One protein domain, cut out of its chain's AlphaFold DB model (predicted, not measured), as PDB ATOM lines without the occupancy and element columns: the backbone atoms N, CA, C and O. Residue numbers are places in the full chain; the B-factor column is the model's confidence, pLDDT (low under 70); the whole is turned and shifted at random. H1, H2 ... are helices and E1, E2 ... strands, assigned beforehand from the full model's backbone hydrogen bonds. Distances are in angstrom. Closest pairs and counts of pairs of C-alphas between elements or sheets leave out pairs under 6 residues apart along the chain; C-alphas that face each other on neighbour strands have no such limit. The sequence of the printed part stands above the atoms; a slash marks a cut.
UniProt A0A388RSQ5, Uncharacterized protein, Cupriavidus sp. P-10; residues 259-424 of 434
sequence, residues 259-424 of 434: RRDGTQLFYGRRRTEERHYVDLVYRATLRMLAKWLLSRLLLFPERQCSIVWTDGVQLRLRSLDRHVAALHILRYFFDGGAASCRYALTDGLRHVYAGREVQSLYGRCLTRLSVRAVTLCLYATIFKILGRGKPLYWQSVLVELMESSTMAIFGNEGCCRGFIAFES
ATOM      1  N   ARG A 259     150.687-118.296 288.963       83.75
ATOM      2  CA  ARG A 259     150.182-118.873 290.216       83.75
ATOM      3  C   ARG A 259     150.465-120.375 290.210       83.75
ATOM      4  O   ARG A 259     150.261-121.038 289.199       83.75
ATOM      5  N   ARG A 260     150.959-120.900 291.329       78.00
ATOM      6  CA  ARG A 260     151.056-122.338 291.587       78.00
ATOM      7  C   ARG A 260     149.782-122.722 292.327       78.00
ATOM      8  O   ARG A 260     149.698-122.565 293.536       78.00
ATOM      9  N   ASP A 261     148.769-123.159 291.596       73.88
ATOM     10  CA  ASP A 261     147.459-123.540 292.144       73.88
ATOM     11  C   ASP A 261     147.432-124.975 292.706       73.88
ATOM     12  O   ASP A 261     146.376-125.585 292.832       73.88
ATOM     13  N   GLY A 262     148.597-125.548 293.031       64.69
ATOM     14  CA  GLY A 262     148.720-126.937 293.481       64.69
ATOM     15  C   GLY A 262     148.438-127.977 292.388       64.69
ATOM     16  O   GLY A 262     148.810-129.141 292.557       64.69
ATOM     17  N   THR A 263     147.873-127.586 291.238       61.94
ATOM     18  CA  THR A 263     147.721-128.484 290.097       61.94
ATOM     19  C   THR A 263     149.085-128.643 289.427       61.94
ATOM     20  O   THR A 263     149.575-127.814 288.664       61.94
ATOM     21  N   GLN A 264     149.767-129.740 289.753       56.75
ATOM     22  CA  GLN A 264     151.083-130.099 289.208       56.75
ATOM     23  C   GLN A 264     151.072-130.407 287.697       56.75
ATOM     24  O   GLN A 264     152.015-131.012 287.199       56.75
ATOM     25  N   LEU A 265     150.043-130.001 286.945       55.62
ATOM     26  CA  LEU A 265     149.804-130.405 285.555       55.62
ATOM     27  C   LEU A 265     150.972-130.099 284.600       55.62
ATOM     28  O   LEU A 265     151.018-130.658 283.508       55.62
ATOM     29  N   PHE A 266     151.932-129.255 284.996       57.09
ATOM     30  CA  PHE A 266     153.051-128.844 284.142       57.09
ATOM     31  C   PHE A 266     154.430-128.833 284.813       57.09
ATOM     32  O   PHE A 266     155.381-128.341 284.208       57.09
ATOM     33  N   TYR A 267     154.566-129.375 286.026       59.00
ATOM     34  CA  TYR A 267     155.882-129.599 286.630       59.00
ATOM     35  C   TYR A 267     156.166-131.093 286.585       59.00
ATOM     36  O   TYR A 267     155.455-131.874 287.215       59.00
ATOM     37  N   GLY A 268     157.179-131.486 285.810       57.53
ATOM     38  CA  GLY A 268     157.619-132.874 285.777       57.53
ATOM     39  C   GLY A 268     157.904-133.348 287.197       57.53
ATOM     40  O   GLY A 268     158.685-132.724 287.913       57.53
ATOM     41  N   ARG A 269     157.277-134.445 287.630       60.62
ATOM     42  CA  ARG A 269     157.564-135.044 288.943       60.62
ATOM     43  C   ARG A 269     158.969-135.644 288.975       60.62
ATOM     44  O   ARG A 269     159.517-135.888 290.048       60.62
ATOM     45  N   ARG A 270     159.547-135.901 287.797       67.06
ATOM     46  CA  ARG A 270     160.891-136.452 287.596       67.06
ATOM     47  C   ARG A 270     161.722-135.537 286.695       67.06
ATOM     48  O   ARG A 270     161.216-135.001 285.712       67.06
ATOM     49  N   ARG A 271     163.037-135.466 286.946       67.88
ATOM     50  CA  ARG A 271     164.015-134.714 286.122       67.88
ATOM     51  C   ARG A 271     163.934-135.014 284.615       67.88
ATOM     52  O   ARG A 271     164.287-134.178 283.790       67.88
ATOM     53  N   THR A 272     163.513-136.218 284.234       72.12
ATOM     54  CA  THR A 272     163.351-136.617 282.828       72.12
ATOM     55  C   THR A 272     162.153-135.945 282.156       72.12
ATOM     56  O   THR A 272     162.243-135.571 280.990       72.12
ATOM     57  N   GLU A 273     161.055-135.745 282.885       74.94
ATOM     58  CA  GLU A 273     159.853-135.051 282.400       74.94
ATOM     59  C   GLU A 273     160.111-133.547 282.260       74.94
ATOM     60  O   GLU A 273     159.708-132.929 281.275       74.94
ATOM     61  N   GLU A 274     160.862-132.977 283.203       72.81
ATOM     62  CA  GLU A 274     161.335-131.592 283.152       72.81
ATOM     63  C   GLU A 274     162.145-131.301 281.880       72.81
ATOM     64  O   GLU A 274     161.884-130.314 281.190       72.81
ATOM     65  N   ARG A 275     163.084-132.187 281.518       77.25
ATOM     66  CA  ARG A 275     163.859-132.064 280.269       77.25
ATOM     67  C   ARG A 275     162.970-132.072 279.037       77.25
ATOM     68  O   ARG A 275     163.084-131.190 278.190       77.25
ATOM     69  N   HIS A 276     162.057-133.037 278.964       82.69
ATOM     70  CA  HIS A 276     161.140-133.143 277.835       82.69
ATOM     71  C   HIS A 276     160.304-131.866 277.665       82.69
ATOM     72  O   HIS A 276     160.094-131.391 276.550       82.69
ATOM     73  N   TYR A 277     159.875-131.266 278.775       82.25
ATOM     74  CA  TYR A 277     159.120-130.022 278.757       82.25
ATOM     75  C   TYR A 277     159.929-128.837 278.211       82.25
ATOM     76  O   TYR A 277     159.433-128.092 277.361       82.25
ATOM     77  N   VAL A 278     161.183-128.683 278.646       84.88
ATOM     78  CA  VAL A 278     162.099-127.655 278.124       84.88
ATOM     79  C   VAL A 278     162.258-127.799 276.615       84.88
ATOM     80  O   VAL A 278     162.100-126.813 275.892       84.88
ATOM     81  N   ASP A 279     162.479-129.021 276.129       87.44
ATOM     82  CA  ASP A 279     162.627-129.294 274.699       87.44
ATOM     83  C   ASP A 279     161.378-128.891 273.908       87.44
ATOM     84  O   ASP A 279     161.478-128.252 272.857       87.44
ATOM     85  N   LEU A 280     160.181-129.206 274.414       89.62
ATOM     86  CA  LEU A 280     158.922-128.831 273.764       89.62
ATOM     87  C   LEU A 280     158.768-127.311 273.643       89.62
ATOM     88  O   LEU A 280     158.385-126.804 272.580       89.62
ATOM     89  N   VAL A 281     159.066-126.572 274.713       91.19
ATOM     90  CA  VAL A 281     158.953-125.107 274.736       91.19
ATOM     91  C   VAL A 281     160.020-124.458 273.858       91.19
ATOM     92  O   VAL A 281     159.702-123.531 273.105       91.19
ATOM     93  N   TYR A 282     161.248-124.970 273.896       91.19
ATOM     94  CA  TYR A 282     162.344-124.537 273.038       91.19
ATOM     95  C   TYR A 282     161.986-124.722 271.556       91.19
ATOM     96  O   TYR A 282     161.940-123.741 270.811       91.19
ATOM     97  N   ARG A 283     161.569-125.927 271.138       92.00
ATOM     98  CA  ARG A 283     161.106-126.210 269.760       92.00
ATOM     99  C   ARG A 283     159.952-125.315 269.332       92.00
ATOM    100  O   ARG A 283     159.896-124.859 268.189       92.00
ATOM    101  N   ALA A 284     158.979-125.091 270.216       94.19
ATOM    102  CA  ALA A 284     157.859-124.202 269.922       94.19
ATOM    103  C   ALA A 284     158.326-122.752 269.710       94.19
ATOM    104  O   ALA A 284     157.806-122.067 268.832       94.19
ATOM    105  N   THR A 285     159.315-122.302 270.482       94.88
ATOM    106  CA  THR A 285     159.891-120.956 270.375       94.88
ATOM    107  C   THR A 285     160.740-120.810 269.109       94.88
ATOM    108  O   THR A 285     160.574-119.827 268.391       94.88
ATOM    109  N   LEU A 286     161.540-121.820 268.747       94.81
ATOM    110  CA  LEU A 286     162.261-121.852 267.469       94.81
ATOM    111  C   LEU A 286     161.312-121.804 266.269       94.81
ATOM    112  O   LEU A 286     161.540-121.027 265.350       94.81
ATOM    113  N   ARG A 287     160.214-122.574 266.282       94.75
ATOM    114  CA  ARG A 287     159.197-122.526 265.212       94.75
ATOM    115  C   ARG A 287     158.559-121.148 265.086       94.75
ATOM    116  O   ARG A 287     158.313-120.688 263.975       94.75
ATOM    117  N   MET A 288     158.286-120.493 266.215       96.25
ATOM    118  CA  MET A 288     157.752-119.132 266.236       96.25
ATOM    119  C   MET A 288     158.733-118.142 265.595       96.25
ATOM    120  O   MET A 288     158.324-117.374 264.726       96.25
ATOM    121  N   LEU A 289     160.015-118.195 265.973       96.50
ATOM    122  CA  LEU A 289     161.063-117.361 265.379       96.50
ATOM    123  C   LEU A 289     161.245-117.663 263.887       96.50
ATOM    124  O   LEU A 289     161.222-116.741 263.082       96.50
ATOM    125  N   ALA A 290     161.342-118.934 263.495       95.44
ATOM    126  CA  ALA A 290     161.497-119.339 262.099       95.44
ATOM    127  C   ALA A 290     160.325-118.862 261.227       95.44
ATOM    128  O   ALA A 290     160.555-118.293 260.165       95.44
ATOM    129  N   LYS A 291     159.075-119.006 261.694       95.25
ATOM    130  CA  LYS A 291     157.890-118.502 260.979       95.25
ATOM    131  C   LYS A 291     157.947-116.986 260.783       95.25
ATOM    132  O   LYS A 291     157.632-116.501 259.701       95.25
ATOM    133  N   TRP A 292     158.353-116.253 261.816       95.88
ATOM    134  CA  TRP A 292     158.533-114.804 261.744       95.88
ATOM    135  C   TRP A 292     159.643-114.396 260.761       95.88
ATOM    136  O   TRP A 292     159.467-113.460 259.982       95.88
ATOM    137  N   LEU A 293     160.767-115.112 260.743       95.50
ATOM    138  CA  LEU A 293     161.852-114.854 259.793       95.50
ATOM    139  C   LEU A 293     161.446-115.190 258.357       95.50
ATOM    140  O   LEU A 293     161.697-114.393 257.457       95.50
ATOM    141  N   LEU A 294     160.749-116.308 258.149       93.81
ATOM    142  CA  LEU A 294     160.209-116.689 256.845       93.81
ATOM    143  C   LEU A 294     159.256-115.623 256.302       93.81
ATOM    144  O   LEU A 294     159.392-115.241 255.145       93.81
ATOM    145  N   SER A 295     158.357-115.072 257.130       93.69
ATOM    146  CA  SER A 295     157.450-114.007 256.680       93.69
ATOM    147  C   SER A 295     158.178-112.719 256.282       93.69
ATOM    148  O   SER A 295     157.681-111.974 255.445       93.69
ATOM    149  N   ARG A 296     159.360-112.453 256.856       92.00
ATOM    150  CA  ARG A 296     160.196-111.291 256.506       92.00
ATOM    151  C   ARG A 296     161.037-111.508 255.249       92.00
ATOM    152  O   ARG A 296     161.412-110.537 254.602       92.00
ATOM    153  N   LEU A 297     161.357-112.760 254.928       91.62
ATOM    154  CA  LEU A 297     162.299-113.144 253.872       91.62
ATOM    155  C   LEU A 297     161.619-113.869 252.704       91.62
ATOM    156  O   LEU A 297     162.287-114.582 251.957       91.62
ATOM    157  N   LEU A 298     160.302-113.690 252.534       85.06
ATOM    158  CA  LEU A 298     159.521-114.357 251.482       85.06
ATOM    159  C   LEU A 298     160.111-114.148 250.081       85.06
ATOM    160  O   LEU A 298     160.050-115.052 249.258       85.06
ATOM    161  N   LEU A 299     160.710-112.983 249.829       84.25
ATOM    162  CA  LEU A 299     161.275-112.620 248.526       84.25
ATOM    163  C   LEU A 299     162.742-113.044 248.335       84.25
ATOM    164  O   LEU A 299     163.283-112.829 247.257       84.25
ATOM    165  N   PHE A 300     163.387-113.633 249.350       86.81
ATOM    166  CA  PHE A 300     164.831-113.922 249.337       86.81
ATOM    167  C   PHE A 300     165.152-115.331 249.880       86.81
ATOM    168  O   PHE A 300     165.695-115.460 250.986       86.81
ATOM    169  N   PRO A 301     164.801-116.411 249.151       81.31
ATOM    170  CA  PRO A 301     165.007-117.794 249.597       81.31
ATOM    171  C   PRO A 301     166.463-118.122 249.951       81.31
ATOM    172  O   PRO A 301     166.737-118.835 250.917       81.31
ATOM    173  N   GLU A 302     167.418-117.553 249.223       81.38
ATOM    174  CA  GLU A 302     168.854-117.724 249.436       81.38
ATOM    175  C   GLU A 302     169.332-117.196 250.797       81.38
ATOM    176  O   GLU A 302     170.337-117.668 251.332       81.38
ATOM    177  N   ARG A 303     168.588-116.260 251.401       86.25
ATOM    178  CA  ARG A 303     168.887-115.699 252.727       86.25
ATOM    179  C   ARG A 303     168.373-116.559 253.880       86.25
ATOM    180  O   ARG A 303     168.647-116.248 255.034       86.25
ATOM    181  N   GLN A 304     167.652-117.641 253.589       89.50
ATOM    182  CA  GLN A 304     167.029-118.509 254.594       89.50
ATOM    183  C   GLN A 304     167.957-119.627 255.096       89.50
ATOM    184  O   GLN A 304     167.561-120.420 255.951       89.50
ATOM    185  N   CYS A 305     169.183-119.715 254.571       90.25
ATOM    186  CA  CYS A 305     170.164-120.729 254.949       90.25
ATOM    187  C   CYS A 305     171.393-120.113 255.619       90.25
ATOM    188  O   CYS A 305     171.829-119.011 255.277       90.25
ATOM    189  N   SER A 306     172.011-120.861 256.529       90.94
ATOM    190  CA  SER A 306     173.355-120.543 257.011       90.94
ATOM    191  C   SER A 306     174.180-121.803 257.223       90.94
ATOM    192  O   SER A 306     173.642-122.881 257.474       90.94
ATOM    193  N   ILE A 307     175.498-121.657 257.140       91.81
ATOM    194  CA  ILE A 307     176.450-122.684 257.570       91.81
ATOM    195  C   ILE A 307     177.114-122.160 258.836       91.81
ATOM    196  O   ILE A 307     177.645-121.048 258.822       91.81
ATOM    197  N   VAL A 308     177.054-122.940 259.913       92.44
ATOM    198  CA  VAL A 308     177.686-122.629 261.200       92.44
ATOM    199  C   VAL A 308     178.651-123.758 261.534       92.44
ATOM    200  O   VAL A 308     178.292-124.932 261.435       92.44
ATOM    201  N   TRP A 309     179.883-123.409 261.884       93.25
ATOM    202  CA  TRP A 309     180.915-124.374 262.255       93.25
ATOM    203  C   TRP A 309     181.897-123.755 263.248       93.25
ATOM    204  O   TRP A 309     181.950-122.535 263.399       93.25
ATOM    205  N   THR A 310     182.681-124.588 263.921       88.81
ATOM    206  CA  THR A 310     183.777-124.145 264.790       88.81
ATOM    207  C   THR A 310     185.095-124.683 264.250       88.81
ATOM    208  O   THR A 310     185.160-125.829 263.810       88.81
ATOM    209  N   ASP A 311     186.147-123.866 264.270       90.31
ATOM    210  CA  ASP A 311     187.525-124.324 264.022       90.31
ATOM    211  C   ASP A 311     188.244-124.743 265.323       90.31
ATOM    212  O   ASP A 311     189.452-124.957 265.336       90.31
ATOM    213  N   GLY A 312     187.492-124.874 266.424       85.81
ATOM    214  CA  GLY A 312     187.988-125.193 267.765       85.81
ATOM    215  C   GLY A 312     188.186-123.958 268.646       85.81
ATOM    216  O   GLY A 312     188.142-124.072 269.870       85.81
ATOM    217  N   VAL A 313     188.329-122.770 268.050       89.00
ATOM    218  CA  VAL A 313     188.534-121.504 268.779       89.00
ATOM    219  C   VAL A 313     187.480-120.472 268.387       89.00
ATOM    220  O   VAL A 313     186.876-119.814 269.243       89.00
ATOM    221  N   GLN A 314     187.236-120.341 267.088       92.12
ATOM    222  CA  GLN A 314     186.346-119.356 266.508       92.12
ATOM    223  C   GLN A 314     185.094-120.026 265.936       92.12
ATOM    224  O   GLN A 314     185.153-120.982 265.163       92.12
ATOM    225  N   LEU A 315     183.940-119.456 266.274       92.50
ATOM    226  CA  LEU A 315     182.680-119.741 265.615       92.50
ATOM    227  C   LEU A 315     182.671-119.038 264.252       92.50
ATOM    228  O   LEU A 315     182.775-117.812 264.141       92.50
ATOM    229  N   ARG A 316     182.551-119.832 263.199       93.31
ATOM    230  CA  ARG A 316     182.494-119.385 261.814       93.31
ATOM    231  C   ARG A 316     181.064-119.501 261.305       93.31
ATOM    232  O   ARG A 316     180.326-120.427 261.638       93.31
ATOM    233  N   LEU A 317     180.682-118.529 260.488       93.56
ATOM    234  CA  LEU A 317     179.333-118.394 259.968       93.56
ATOM    235  C   LEU A 317     179.395-117.952 258.509       93.56
ATOM    236  O   LEU A 317     180.079-116.987 258.172       93.56
ATOM    237  N   ARG A 318     178.586-118.593 257.669       93.88
ATOM    238  CA  ARG A 318     178.231-118.098 256.338       93.88
ATOM    239  C   ARG A 318     176.719-117.899 256.282       93.88
ATOM    240  O   ARG A 318     175.981-118.879 256.226       93.88
ATOM    241  N   SER A 319     176.268-116.646 256.317       92.62
ATOM    242  CA  SER A 319     174.859-116.247 256.190       92.62
ATOM    243  C   SER A 319     174.755-114.919 255.446       92.62
ATOM    244  O   SER A 319     175.633-114.071 255.587       92.62
ATOM    245  N   LEU A 320     173.673-114.733 254.691       91.75
ATOM    246  CA  LEU A 320     173.354-113.471 254.015       91.75
ATOM    247  C   LEU A 320     172.434-112.567 254.849       91.75
ATOM    248  O   LEU A 320     172.211-111.414 254.490       91.75
ATOM    249  N   ASP A 321     171.892-113.085 255.952       94.94
ATOM    250  CA  ASP A 321     170.996-112.355 256.841       94.94
ATOM    251  C   ASP A 321     171.382-112.577 258.311       94.94
ATOM    252  O   ASP A 321     171.597-113.707 258.769       94.94
ATOM    253  N   ARG A 322     171.486-111.472 259.057       95.38
ATOM    254  CA  ARG A 322     171.894-111.460 260.469       95.38
ATOM    255  C   ARG A 322     170.842-112.079 261.392       95.38
ATOM    256  O   ARG A 322     171.200-112.708 262.384       95.38
ATOM    257  N   HIS A 323     169.556-111.914 261.092       96.06
ATOM    258  CA  HIS A 323     168.486-112.503 261.893       96.06
ATOM    259  C   HIS A 323     168.448-114.026 261.751       96.06
ATOM    260  O   HIS A 323     168.256-114.726 262.748       96.06
ATOM    261  N   VAL A 324     168.649-114.530 260.533       96.00
ATOM    262  CA  VAL A 324     168.733-115.971 260.247       96.00
ATOM    263  C   VAL A 324     169.988-116.572 260.866       96.00
ATOM    264  O   VAL A 324     169.912-117.593 261.546       96.00
ATOM    265  N   ALA A 325     171.121-115.883 260.727       95.56
ATOM    266  CA  ALA A 325     172.365-116.255 261.386       95.56
ATOM    267  C   ALA A 325     172.202-116.406 262.902       95.56
ATOM    268  O   ALA A 325     172.656-117.400 263.463       95.56
ATOM    269  N   ALA A 326     171.526-115.459 263.561       96.44
ATOM    270  CA  ALA A 326     171.304-115.521 265.001       96.44
ATOM    271  C   ALA A 326     170.499-116.762 265.416       96.44
ATOM    272  O   ALA A 326     170.858-117.434 266.382       96.44
ATOM    273  N   LEU A 327     169.454-117.114 264.655       96.06
ATOM    274  CA  LEU A 327     168.670-118.327 264.900       96.06
ATOM    275  C   LEU A 327     169.503-119.596 264.674       96.06
ATOM    276  O   LEU A 327     169.409-120.538 265.457       96.06
ATOM    277  N   HIS A 328     170.312-119.642 263.618       94.50
ATOM    278  CA  HIS A 328     171.131-120.814 263.306       94.50
ATOM    279  C   HIS A 328     172.303-120.996 264.267       94.50
ATOM    280  O   HIS A 328     172.615-122.127 264.614       94.50
ATOM    281  N   ILE A 329     172.901-119.914 264.768       93.25
ATOM    282  CA  ILE A 329     173.875-119.986 265.863       93.25
ATOM    283  C   ILE A 329     173.191-120.476 267.141       93.25
ATOM    284  O   ILE A 329     173.720-121.364 267.805       93.25
ATOM    285  N   LEU A 330     171.991-119.973 267.459       92.88
ATOM    286  CA  LEU A 330     171.208-120.478 268.590       92.88
ATOM    287  C   LEU A 330     170.947-121.984 268.451       92.88
ATOM    288  O   LEU A 330     171.097-122.713 269.416       92.88
ATOM    289  N   ARG A 331     170.601-122.473 267.259       92.00
ATOM    290  CA  ARG A 331     170.463-123.917 267.014       92.00
ATOM    291  C   ARG A 331     171.793-124.652 267.136       92.00
ATOM    292  O   ARG A 331     171.841-125.691 267.772       92.00
ATOM    293  N   TYR A 332     172.882-124.109 266.600       90.69
ATOM    294  CA  TYR A 332     174.210-124.719 266.685       90.69
ATOM    295  C   TYR A 332     174.644-124.990 268.130       90.69
ATOM    296  O   TYR A 332     175.083-126.094 268.449       90.69
ATOM    297  N   PHE A 333     174.443-124.013 269.016       84.88
ATOM    298  CA  PHE A 333     174.751-124.149 270.441       84.88
ATOM    299  C   PHE A 333     173.865-125.182 271.155       84.88
ATOM    300  O   PHE A 333     174.315-125.835 272.092       84.88
ATOM    301  N   PHE A 334     172.601-125.312 270.754       81.44
ATOM    302  CA  PHE A 334     171.586-126.000 271.552       81.44
ATOM    303  C   PHE A 334     171.333-127.410 271.031       81.44
ATOM    304  O   PHE A 334     171.181-128.316 271.841       81.44
ATOM    305  N   ASP A 335     171.385-127.610 269.716       84.38
ATOM    306  CA  ASP A 335     171.155-128.884 269.031       84.38
ATOM    307  C   ASP A 335     172.383-129.822 269.134       84.38
ATOM    308  O   ASP A 335     172.360-130.922 268.584       84.38
ATOM    309  N   GLY A 336     173.456-129.400 269.824       76.44
ATOM    310  CA  GLY A 336     174.702-130.160 269.968       76.44
ATOM    311  C   GLY A 336     175.501-130.225 268.668       76.44
ATOM    312  O   GLY A 336     175.924-131.311 268.273       76.44
ATOM    313  N   GLY A 337     175.642-129.083 267.981       69.19
ATOM    314  CA  GLY A 337     176.183-128.982 266.624       69.19
ATOM    315  C   GLY A 337     177.408-129.865 266.368       69.19
ATOM    316  O   GLY A 337     178.376-129.855 267.126       69.19
ATOM    317  N   ALA A 338     177.375-130.615 265.262       70.38
ATOM    318  CA  ALA A 338     178.555-131.303 264.748       70.38
ATOM    319  C   ALA A 338     179.632-130.279 264.332       70.38
ATOM    320  O   ALA A 338     179.379-129.074 264.284       70.38
ATOM    321  N   ALA A 339     180.834-130.748 263.976       70.19
ATOM    322  CA  ALA A 339     181.938-129.872 263.566       70.19
ATOM    323  C   ALA A 339     181.530-128.837 262.496       70.19
ATOM    324  O   ALA A 339     182.014-127.712 262.531       70.19
ATOM    325  N   SER A 340     180.588-129.183 261.605       78.56
ATOM    326  CA  SER A 340     179.946-128.267 260.659       78.56
ATOM    327  C   SER A 340     178.480-128.644 260.446       78.56
ATOM    328  O   SER A 340     178.162-129.814 260.221       78.56
ATOM    329  N   CYS A 341     177.578-127.661 260.499       84.19
ATOM    330  CA  CYS A 341     176.153-127.864 260.253       84.19
ATOM    331  C   CYS A 341     175.605-126.827 259.268       84.19
ATOM    332  O   CYS A 341     175.805-125.617 259.408       84.19
ATOM    333  N   ARG A 342     174.870-127.320 258.269       88.62
ATOM    334  CA  ARG A 342     174.044-126.494 257.390       88.62
ATOM    335  C   ARG A 342     172.632-126.457 257.958       88.62
ATOM    336  O   ARG A 342     172.042-127.508 258.176       88.62
ATOM    337  N   TYR A 343     172.112-125.252 258.152       88.31
ATOM    338  CA  TYR A 343     170.762-125.018 258.645       88.31
ATOM    339  C   TYR A 343     169.942-124.247 257.612       88.31
ATOM    340  O   TYR A 343     170.448-123.313 256.978       88.31
ATOM    341  N   ALA A 344     168.671-124.608 257.484       88.12
ATOM    342  CA  ALA A 344     167.653-123.842 256.781       88.12
ATOM    343  C   ALA A 344     166.476-123.528 257.717       88.12
ATOM    344  O   ALA A 344     166.130-124.313 258.605       88.12
ATOM    345  N   LEU A 345     165.801-122.397 257.488       86.88
ATOM    346  CA  LEU A 345     164.590-122.035 258.244       86.88
ATOM    347  C   LEU A 345     163.458-123.066 258.102       86.88
ATOM    348  O   LEU A 345     162.587-123.150 258.968       86.88
ATOM    349  N   THR A 346     163.464-123.833 257.011       86.25
ATOM    350  CA  THR A 346     162.489-124.885 256.700       86.25
ATOM    351  C   THR A 346     162.842-126.246 257.299       86.25
ATOM    352  O   THR A 346     162.058-127.183 257.147       86.25
ATOM    353  N   ASP A 347     163.998-126.387 257.957       85.25
ATOM    354  CA  ASP A 347     164.401-127.654 258.563       85.25
ATOM    355  C   ASP A 347     163.358-128.157 259.568       85.25
ATOM    356  O   ASP A 347     162.742-127.400 260.327       85.25
ATOM    357  N   GLY A 348     163.200-129.478 259.632       79.50
ATOM    358  CA  GLY A 348     162.319-130.116 260.599       79.50
ATOM    359  C   GLY A 348     162.794-129.909 262.041       79.50
ATOM    360  O   GLY A 348     163.661-130.624 262.527       79.50
ATOM    361  N   LEU A 349     162.138-129.020 262.790       83.75
ATOM    362  CA  LEU A 349     162.418-128.774 264.217       83.75
ATOM    363  C   LEU A 349     161.842-129.852 265.165       83.75
ATOM    364  O   LEU A 349     161.688-129.619 266.364       83.75
ATOM    365  N   ARG A 350     161.462-131.030 264.643       75.81
ATOM    366  CA  ARG A 350     160.824-132.102 265.433       75.81
ATOM    367  C   ARG A 350     161.799-132.802 266.379       75.81
ATOM    368  O   ARG A 350     161.369-133.205 267.457       75.81
ATOM    369  N   HIS A 351     163.075-132.898 266.009       77.38
ATOM    370  CA  HIS A 351     164.106-133.665 266.728       77.38
ATOM    371  C   HIS A 351     165.202-132.783 267.337       77.38
ATOM    372  O   HIS A 351     166.329-133.224 267.520       77.38
ATOM    373  N   VAL A 352     164.870-131.530 267.635       80.62
ATOM    374  CA  VAL A 352     165.787-130.581 268.268       80.62
ATOM    375  C   VAL A 352     165.698-130.717 269.791       80.62
ATOM    376  O   VAL A 352     164.605-130.640 270.351       80.62
ATOM    377  N   TYR A 353     166.819-130.921 270.472       82.56
ATOM    378  CA  TYR A 353     166.880-131.065 271.931       82.56
ATOM    379  C   TYR A 353     167.780-129.978 272.502       82.56
ATOM    380  O   TYR A 353     168.763-129.631 271.862       82.56
ATOM    381  N   ALA A 354     167.461-129.442 273.677       79.44
ATOM    382  CA  ALA A 354     168.326-128.487 274.353       79.44
ATOM    383  C   ALA A 354     169.512-129.220 275.008       79.44
ATOM    384  O   ALA A 354     169.317-130.049 275.905       79.44
ATOM    385  N   GLY A 355     170.733-128.889 274.578       79.19
ATOM    386  CA  GLY A 355     171.997-129.395 275.125       79.19
ATOM    387  C   GLY A 355     172.161-129.194 276.638       79.19
ATOM    388  O   GLY A 355     171.405-128.463 277.287       79.19
ATOM    389  N   ARG A 356     173.154-129.858 277.244       77.94
ATOM    390  CA  ARG A 356     173.342-129.844 278.712       77.94
ATOM    391  C   ARG A 356     173.717-128.459 279.233       77.94
ATOM    392  O   ARG A 356     173.211-128.046 280.271       77.94
ATOM    393  N   GLU A 357     174.557-127.754 278.494       73.94
ATOM    394  CA  GLU A 357     175.055-126.401 278.761       73.94
ATOM    395  C   GLU A 357     173.890-125.416 278.886       73.94
ATOM    396  O   GLU A 357     173.832-124.542 279.748       73.94
ATOM    397  N   VAL A 358     172.888-125.625 278.050       68.38
ATOM    398  CA  VAL A 358     171.669-124.839 278.010       68.38
ATOM    399  C   VAL A 358     170.734-125.200 279.158       68.38
ATOM    400  O   VAL A 358     170.104-124.325 279.748       68.38
ATOM    401  N   GLN A 359     170.631-126.485 279.497       70.62
ATOM    402  CA  GLN A 359     169.866-126.911 280.667       70.62
ATOM    403  C   GLN A 359     170.423-126.274 281.945       70.62
ATOM    404  O   GLN A 359     169.635-125.893 282.812       70.62
ATOM    405  N   SER A 360     171.744-126.080 282.045       73.56
ATOM    406  CA  SER A 360     172.321-125.291 283.137       73.56
ATOM    407  C   SER A 360     171.919-123.813 283.097       73.56
ATOM    408  O   SER A 360     171.688-123.251 284.165       73.56
ATOM    409  N   LEU A 361     171.744-123.204 281.914       70.75
ATOM    410  CA  LEU A 361     171.265-121.816 281.780       70.75
ATOM    411  C   LEU A 361     169.800-121.642 282.200       70.75
ATOM    412  O   LEU A 361     169.452-120.647 282.831       70.75
ATOM    413  N   TYR A 362     168.935-122.618 281.915       72.69
ATOM    414  CA  TYR A 362     167.541-122.586 282.381       72.69
ATOM    415  C   TYR A 362     167.413-122.771 283.909       72.69
ATOM    416  O   TYR A 362     166.367-122.464 284.495       72.69
ATOM    417  N   GLY A 363     168.480-123.228 284.573       67.38
ATOM    418  CA  GLY A 363     168.549-123.379 286.023       67.38
ATOM    419  C   GLY A 363     167.439-124.276 286.586       67.38
ATOM    420  O   GLY A 363     167.011-125.244 285.966       67.38
ATOM    421  N   ARG A 364     166.951-123.949 287.792       63.19
ATOM    422  CA  ARG A 364     165.845-124.672 288.464       63.19
ATOM    423  C   ARG A 364     164.445-124.190 288.059       63.19
ATOM    424  O   ARG A 364     163.461-124.630 288.646       63.19
ATOM    425  N   CYS A 365     164.320-123.257 287.115       62.28
ATOM    426  CA  CYS A 365     163.041-122.618 286.801       62.28
ATOM    427  C   CYS A 365     162.589-122.914 285.378       62.28
ATOM    428  O   CYS A 365     162.789-122.139 284.444       62.28
ATOM    429  N   LEU A 366     161.902-124.045 285.254       70.12
ATOM    430  CA  LEU A 366     161.518-124.661 283.986       70.12
ATOM    431  C   LEU A 366     160.061-124.377 283.602       70.12
ATOM    432  O   LEU A 366     159.393-125.205 282.991       70.12
ATOM    433  N   THR A 367     159.535-123.205 283.966       84.38
ATOM    434  CA  THR A 367     158.202-122.817 283.491       84.38
ATOM    435  C   THR A 367     158.244-122.556 281.986       84.38
ATOM    436  O   THR A 367     159.253-122.111 281.438       84.38
ATOM    437  N   ARG A 368     157.127-122.772 281.285       88.44
ATOM    438  CA  ARG A 368     157.070-122.511 279.837       88.44
ATOM    439  C   ARG A 368     157.349-121.056 279.480       88.44
ATOM    440  O   ARG A 368     157.899-120.787 278.415       88.44
ATOM    441  N   LEU A 369     156.967-120.125 280.351       90.19
ATOM    442  CA  LEU A 369     157.247-118.711 280.143       90.19
ATOM    443  C   LEU A 369     158.732-118.410 280.356       90.19
ATOM    444  O   LEU A 369     159.337-117.833 279.463       90.19
ATOM    445  N   SER A 370     159.354-118.880 281.439       87.75
ATOM    446  CA  SER A 370     160.790-118.651 281.668       87.75
ATOM    447  C   SER A 370     161.668-119.246 280.562       87.75
ATOM    448  O   SER A 370     162.517-118.539 280.025       87.75
ATOM    449  N   VAL A 371     161.422-120.494 280.142       89.38
ATOM    450  CA  VAL A 371     162.193-121.136 279.055       89.38
ATOM    451  C   VAL A 371     162.081-120.329 277.762       89.38
ATOM    452  O   VAL A 371     163.094-120.003 277.148       89.38
ATOM    453  N   ARG A 372     160.860-119.938 277.370       93.69
ATOM    454  CA  ARG A 372     160.653-119.103 276.179       93.69
ATOM    455  C   ARG A 372     161.354-117.751 276.304       93.69
ATOM    456  O   ARG A 372     161.964-117.307 275.337       93.69
ATOM    457  N   ALA A 373     161.248-117.101 277.462       92.25
ATOM    458  CA  ALA A 373     161.839-115.790 277.694       92.25
ATOM    459  C   ALA A 373     163.368-115.840 277.548       92.25
ATOM    460  O   ALA A 373     163.948-115.022 276.836       92.25
ATOM    461  N   VAL A 374     163.998-116.860 278.139       90.12
ATOM    462  CA  VAL A 374     165.437-117.121 278.019       90.12
ATOM    463  C   VAL A 374     165.826-117.423 276.572       90.12
ATOM    464  O   VAL A 374     166.764-116.818 276.063       90.12
ATOM    465  N   THR A 375     165.078-118.267 275.851       92.94
ATOM    466  CA  THR A 375     165.355-118.536 274.424       92.94
ATOM    467  C   THR A 375     165.311-117.258 273.571       92.94
ATOM    468  O   THR A 375     166.172-117.062 272.714       92.94
ATOM    469  N   LEU A 376     164.330-116.378 273.800       95.06
ATOM    470  CA  LEU A 376     164.220-115.097 273.090       95.06
ATOM    471  C   LEU A 376     165.364-114.136 273.446       95.06
ATOM    472  O   LEU A 376     165.913-113.492 272.555       95.06
ATOM    473  N   CYS A 377     165.753-114.080 274.721       92.19
ATOM    474  CA  CYS A 377     166.903-113.304 275.183       92.19
ATOM    475  C   CYS A 377     168.208-113.768 274.524       92.19
ATOM    476  O   CYS A 377     168.972-112.950 274.012       92.19
ATOM    477  N   LEU A 378     168.439-115.081 274.464       92.06
ATOM    478  CA  LEU A 378     169.617-115.662 273.820       92.06
ATOM    479  C   LEU A 378     169.651-115.331 272.327       92.06
ATOM    480  O   LEU A 378     170.682-114.897 271.820       92.06
ATOM    481  N   TYR A 379     168.518-115.460 271.631       95.69
ATOM    482  CA  TYR A 379     168.405-115.041 270.234       95.69
ATOM    483  C   TYR A 379     168.780-113.561 270.049       95.69
ATOM    484  O   TYR A 379     169.600-113.235 269.187       95.69
ATOM    485  N   ALA A 380     168.217-112.668 270.870       94.44
ATOM    486  CA  ALA A 380     168.491-111.234 270.805       94.44
ATOM    487  C   ALA A 380     169.961-110.904 271.105       94.44
ATOM    488  O   ALA A 380     170.573-110.088 270.415       94.44
ATOM    489  N   THR A 381     170.553-111.597 272.078       91.50
ATOM    490  CA  THR A 381     171.971-111.466 272.434       91.50
ATOM    491  C   THR A 381     172.865-111.871 271.264       91.50
ATOM    492  O   THR A 381     173.728-111.095 270.854       91.50
ATOM    493  N   ILE A 382     172.624-113.031 270.644       94.38
ATOM    494  CA  ILE A 382     173.387-113.477 269.465       94.38
ATOM    495  C   ILE A 382     173.238-112.473 268.317       94.38
ATOM    496  O   ILE A 382     174.225-112.103 267.678       94.38
ATOM    497  N   PHE A 383     172.017-111.997 268.064       95.44
ATOM    498  CA  PHE A 383     171.753-110.987 267.042       95.44
ATOM    499  C   PHE A 383     172.577-109.711 267.264       95.44
ATOM    500  O   PHE A 383     173.167-109.187 266.311       95.44
ATOM    501  N   LYS A 384     172.677-109.248 268.515       91.88
ATOM    502  CA  LYS A 384     173.517-108.108 268.892       91.88
ATOM    503  C   LYS A 384     174.994-108.388 268.642       91.88
ATOM    504  O   LYS A 384     175.659-107.574 268.002       91.88
ATOM    505  N   ILE A 385     175.505-109.521 269.129       92.88
ATOM    506  CA  ILE A 385     176.913-109.910 268.973       92.88
ATOM    507  C   ILE A 385     177.299-109.877 267.488       92.88
ATOM    508  O   ILE A 385     178.303-109.260 267.127       92.88
ATOM    509  N   LEU A 386     176.460-110.446 266.617       94.50
ATOM    510  CA  LEU A 386     176.661-110.408 265.165       94.50
ATOM    511  C   LEU A 386     176.668-108.982 264.600       94.50
ATOM    512  O   LEU A 386     177.422-108.685 263.676       94.50
ATOM    513  N   GLY A 387     175.852-108.085 265.153       93.75
ATOM    514  CA  GLY A 387     175.807-106.680 264.755       93.75
ATOM    515  C   GLY A 387     177.089-105.897 265.031       93.75
ATOM    516  O   GLY A 387     177.296-104.869 264.393       93.75
ATOM    517  N   ARG A 388     177.967-106.384 265.918       93.12
ATOM    518  CA  ARG A 388     179.259-105.741 266.219       93.12
ATOM    519  C   ARG A 388     180.309-105.956 265.125       93.12
ATOM    520  O   ARG A 388     181.336-105.289 265.156       93.12
ATOM    521  N   GLY A 389     180.100-106.915 264.217       92.38
ATOM    522  CA  GLY A 389     181.043-107.232 263.136       92.38
ATOM    523  C   GLY A 389     182.391-107.807 263.598       92.38
ATOM    524  O   GLY A 389     183.331-107.862 262.810       92.38
ATOM    525  N   LYS A 390     182.511-108.222 264.866       92.19
ATOM    526  CA  LYS A 390     183.744-108.792 265.429       92.19
ATOM    527  C   LYS A 390     183.806-110.313 265.217       92.19
ATOM    528  O   LYS A 390     182.756-110.957 265.179       92.19
ATOM    529  N   PRO A 391     185.013-110.906 265.136       92.50
ATOM    530  CA  PRO A 391     185.189-112.354 265.203       92.50
ATOM    531  C   PRO A 391     184.488-112.958 266.428       92.50
ATOM    532  O   PRO A 391     184.580-112.426 267.535       92.50
ATOM    533  N   LEU A 392     183.787-114.074 266.227       92.88
ATOM    534  CA  LEU A 392     183.040-114.765 267.275       92.88
ATOM    535  C   LEU A 392     183.924-115.829 267.925       92.88
ATOM    536  O   LEU A 392     184.050-116.932 267.403       92.88
ATOM    537  N   TYR A 393     184.541-115.525 269.058       92.00
ATOM    538  CA  TYR A 393     185.279-116.533 269.821       92.00
ATOM    539  C   TYR A 393     184.308-117.372 270.645       92.00
ATOM    540  O   TYR A 393     183.490-116.816 271.379       92.00
ATOM    541  N   TRP A 394     184.396-118.699 270.536       85.19
ATOM    542  CA  TRP A 394     183.425-119.626 271.130       85.19
ATOM    543  C   TRP A 394     183.208-119.369 272.627       85.19
ATOM    544  O   TRP A 394     182.078-119.169 273.068       85.19
ATOM    545  N   GLN A 395     184.302-119.296 273.391       85.94
ATOM    546  CA  GLN A 395     184.253-119.070 274.837       85.94
ATOM    547  C   GLN A 395     183.678-117.697 275.191       85.94
ATOM    548  O   GLN A 395     182.850-117.591 276.088       85.94
ATOM    549  N   SER A 396     184.057-116.649 274.457       86.00
ATOM    550  CA  SER A 396     183.541-115.297 274.695       86.00
ATOM    551  C   SER A 396     182.045-115.198 274.413       86.00
ATOM    552  O   SER A 396     181.325-114.572 275.184       86.00
ATOM    553  N   VAL A 397     181.561-115.844 273.344       86.00
ATOM    554  CA  VAL A 397     180.126-115.895 273.038       86.00
ATOM    555  C   VAL A 397     179.376-116.645 274.131       86.00
ATOM    556  O   VAL A 397     178.346-116.160 274.580       86.00
ATOM    557  N   LEU A 398     179.886-117.791 274.597       83.44
ATOM    558  CA  LEU A 398     179.255-118.523 275.695       83.44
ATOM    559  C   LEU A 398     179.167-117.678 276.963       83.44
ATOM    560  O   LEU A 398     178.072-117.552 277.501       83.44
ATOM    561  N   VAL A 399     180.275-117.074 277.403       84.19
ATOM    562  CA  VAL A 399     180.302-116.198 278.586       84.19
ATOM    563  C   VAL A 399     179.275-115.079 278.440       84.19
ATOM    564  O   VAL A 399     178.433-114.922 279.319       84.19
ATOM    565  N   GLU A 400     179.254-114.386 277.300       85.12
ATOM    566  CA  GLU A 400     178.292-113.310 277.061       85.12
ATOM    567  C   GLU A 400     176.841-113.817 277.046       85.12
ATOM    568  O   GLU A 400     175.956-113.132 277.552       85.12
ATOM    569  N   LEU A 401     176.568-115.017 276.522       83.62
ATOM    570  CA  LEU A 401     175.234-115.622 276.575       83.62
ATOM    571  C   LEU A 401     174.832-115.998 278.002       83.62
ATOM    572  O   LEU A 401     173.671-115.797 278.366       83.62
ATOM    573  N   MET A 402     175.752-116.524 278.814       80.19
ATOM    574  CA  MET A 402     175.469-116.847 280.215       80.19
ATOM    575  C   MET A 402     175.194-115.580 281.024       80.19
ATOM    576  O   MET A 402     174.201-115.508 281.745       80.19
ATOM    577  N   GLU A 403     176.043-114.565 280.858       78.06
ATOM    578  CA  GLU A 403     175.870-113.259 281.488       78.06
ATOM    579  C   GLU A 403     174.550-112.634 281.038       78.06
ATOM    580  O   GLU A 403     173.762-112.211 281.878       78.06
ATOM    581  N   SER A 404     174.242-112.685 279.736       74.88
ATOM    582  CA  SER A 404     173.043-112.068 279.165       74.88
ATOM    583  C   SER A 404     171.738-112.767 279.553       74.88
ATOM    584  O   SER A 404     170.700-112.115 279.647       74.88
ATOM    585  N   SER A 405     171.768-114.078 279.814       72.38
ATOM    586  CA  SER A 405     170.572-114.892 280.087       72.38
ATOM    587  C   SER A 405     170.211-115.042 281.570       72.38
ATOM    588  O   SER A 405     169.270-115.765 281.907       72.38
ATOM    589  N   THR A 406     170.914-114.340 282.461       70.62
ATOM    590  CA  THR A 406     170.596-114.296 283.891       70.62
ATOM    591  C   THR A 406     169.174-113.777 284.150       70.62
ATOM    592  O   THR A 406     168.799-112.625 283.959       70.62
ATOM    593  N   MET A 407     168.350-114.679 284.654       74.31
ATOM    594  CA  MET A 407     166.956-114.414 284.950       74.31
ATOM    595  C   MET A 407     166.789-113.926 286.392       74.31
ATOM    596  O   MET A 407     167.342-114.523 287.319       74.31
ATOM    597  N   ALA A 408     165.965-112.899 286.595       72.31
ATOM    598  CA  ALA A 408     165.498-112.535 287.925       72.31
ATOM    599  C   ALA A 408     164.195-113.286 288.205       72.31
ATOM    600  O   ALA A 408     163.213-113.138 287.476       72.31
ATOM    601  N   ILE A 409     164.196-114.126 289.237       71.94
ATOM    602  CA  ILE A 409     163.050-114.958 289.610       71.94
ATOM    603  C   ILE A 409     162.632-114.570 291.013       71.94
ATOM    604  O   ILE A 409     163.447-114.568 291.932       71.94
ATOM    605  N   PHE A 410     161.348-114.294 291.163       72.38
ATOM    606  CA  PHE A 410     160.712-113.929 292.417       72.38
ATOM    607  C   PHE A 410     159.593-114.919 292.677       72.38
ATOM    608  O   PHE A 410     158.951-115.405 291.749       72.38
ATOM    609  N   GLY A 411     159.307-115.227 293.930       64.88
ATOM    610  CA  GLY A 411     158.197-116.119 294.198       64.88
ATOM    611  C   GLY A 411     158.250-116.768 295.556       64.88
ATOM    612  O   GLY A 411     159.316-116.969 296.126       64.88
ATOM    613  N   ASN A 412     157.071-117.117 296.042       72.62
ATOM    614  CA  ASN A 412     156.895-118.018 297.166       72.62
ATOM    615  C   ASN A 412     156.349-119.355 296.645       72.62
ATOM    616  O   ASN A 412     156.206-119.567 295.438       72.62
ATOM    617  N   GLU A 413     156.012-120.271 297.548       72.69
ATOM    618  CA  GLU A 413     155.466-121.579 297.176       72.69
ATOM    619  C   GLU A 413     154.213-121.485 296.285       72.69
ATOM    620  O   GLU A 413     154.006-122.353 295.437       72.69
ATOM    621  N   GLY A 414     153.438-120.398 296.393       77.00
ATOM    622  CA  GLY A 414     152.197-120.171 295.648       77.00
ATOM    623  C   GLY A 414     152.332-119.381 294.340       77.00
ATOM    624  O   GLY A 414     151.349-119.257 293.605       77.00
ATOM    625  N   CYS A 415     153.501-118.828 294.004       81.06
ATOM    626  CA  CYS A 415     153.658-118.021 292.790       81.06
ATOM    627  C   CYS A 415     155.100-118.010 292.271       81.06
ATOM    628  O   CYS A 415     156.023-117.756 293.031       81.06
ATOM    629  N   CYS A 416     155.284-118.229 290.967       81.81
ATOM    630  CA  CYS A 416     156.546-118.029 290.259       81.81
ATOM    631  C   CYS A 416     156.436-116.789 289.371       81.81
ATOM    632  O   CYS A 416     155.727-116.784 288.361       81.81
ATOM    633  N   ARG A 417     157.137-115.733 289.751       83.50
ATOM    634  CA  ARG A 417     157.297-114.499 288.990       83.50
ATOM    635  C   ARG A 417     158.722-114.404 288.483       83.50
ATOM    636  O   ARG A 417     159.644-114.998 289.033       83.50
ATOM    637  N   GLY A 418     158.921-113.632 287.441       83.12
ATOM    638  CA  GLY A 418     160.264-113.327 286.999       83.12
ATOM    639  C   GLY A 418     160.267-112.413 285.806       83.12
ATOM    640  O   GLY A 418     159.221-112.121 285.213       83.12
ATOM    641  N   PHE A 419     161.459-111.954 285.473       84.75
ATOM    642  CA  PHE A 419     161.699-111.264 284.229       84.75
ATOM    643  C   PHE A 419     163.081-111.603 283.678       84.75
ATOM    644  O   PHE A 419     163.974-112.089 284.377       84.75
ATOM    645  N   ILE A 420     163.241-111.305 282.399       85.38
ATOM    646  CA  ILE A 420     164.523-111.223 281.713       85.38
ATOM    647  C   ILE A 420     164.491-109.996 280.811       85.38
ATOM    648  O   ILE A 420     163.438-109.647 280.271       85.38
ATOM    649  N   ALA A 421     165.625-109.331 280.664       84.44
ATOM    650  CA  ALA A 421     165.746-108.123 279.866       84.44
ATOM    651  C   ALA A 421     166.889-108.268 278.863       84.44
ATOM    652  O   ALA A 421     167.880-108.942 279.139       84.44
ATOM    653  N   PHE A 422     166.733-107.670 277.687       87.56
ATOM    654  CA  PHE A 422     167.727-107.703 276.613       87.56
ATOM    655  C   PHE A 422     167.468-106.582 275.596       87.56
ATOM    656  O   PHE A 422     166.410-105.950 275.604       87.56
ATOM    657  N   GLU A 423     168.424-106.334 274.698       85.75
ATOM    658  CA  GLU A 423     168.277-105.327 273.637       85.75
ATOM    659  C   GLU A 423     167.116-105.653 272.695       85.75
ATOM    660  O   GLU A 423     166.981-106.777 272.206       85.75
ATOM    661  N   SER A 424     166.285-104.660 272.400       90.12
ATOM    662  CA  SER A 424     165.125-104.846 271.536       90.12
ATOM    663  C   SER A 424     165.542-105.254 270.125       90.12
ATOM    664  O   SER A 424     166.321-104.575 269.462       90.12
TER     665      SER A 424
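What this domain is: This is residues 259 to 424 of the 434 residues of an uncharacterized protein of Cupriavidus sp. P-10 (UniProt A0A388RSQ5). A small three-stranded sheet stands at one end of an elongated body, with H3 covering one face of it; behind H3 lies H5 in the middle, with H1, H3 and H6 packed round it. The long helix H1 runs along one side of the body, and at the end away from the sheet the hairpin of E4 and E5 reaches out, E5 folding back along H5. The 166 printed residues hold six named helices and five named strands, in the order H1 H2 E1 E2 H3 E3 H4 H5 H6 E4 E5, of the class mixed, helices and strands. The larger sheet has the order E2 - E1 - E3, and both sheets are antiparallel. The whole is compact, with a radius of gyration of the C-alphas of 16.4 A, and spans 49 by 31 by 29 A.

Where its parts are: The larger sheet holds E1, residues 305 to 310, E2, residues 314 to 319, and E3, residues 340 to 344. H3 is residues 322 to 334, 18.3 A long. H5, residues 368 to 387, measures 28.8 A. H1, residues 271 to 296, measures 38.0 A and begins at C-alpha 271 (164.015, -134.714, 286.122). H2 is residues 301 to 304, H4 residues 356 to 362 and H6 residues 394 to 404. E4 is residues 408 to 412; E5, residues 415 to 423, is 27.2 A long and ends at C-alpha 423 (168.277, -105.327, 273.637).

How they stand to each other: E1 and E2 form a hairpin, with N 316 and O 309 2.8 A apart; E1 and E3 have N 306 and O 343 at 2.9 A. H3 is on this sheet at a height of 8.2 A, over E2, E1 and E3. E2, H3 and E3 form a split strand-helix-strand unit, E1 between its strands, with a left-handed crossover. H2 only grazes the sheet. H5 is the hub: it touches H3 at a steep tilt of 56 degrees, C-alphas of Ala 326 and Phe 383 closest at 5.0 A. It touches H1, Val 281 to Arg 368 at 6.0 A, and H6, Leu 378 to Leu 401 at 6.3 A, as closest C-alphas. H4 and H5 only just touch, with 3 pairs of C-alphas within 8 A, the closest Tyr 362 and Val 371 at 6.5 A. The closest C-alphas of H5 and E5 are those of Cys 377 and Phe 422, 5.8 A apart. In the hairpin E4 and E5, N 417 and O 410 are 2.7 A apart. In H1, H3, H4, H5 and H6 every O i to N i+4 pair is within hydrogen-bond range; H2 is too short for one.

The domain as a whole: The C-alphas farthest apart, of Leu 299 and Glu 413, are 49.8 A apart. The printed part has no cut, and the link from E3 to H4, 11 residues, is long. Mean pLDDT of the printed part is 84.1; residues 262 to 271, 337, 358, 363 to 365 and 411 are under 70.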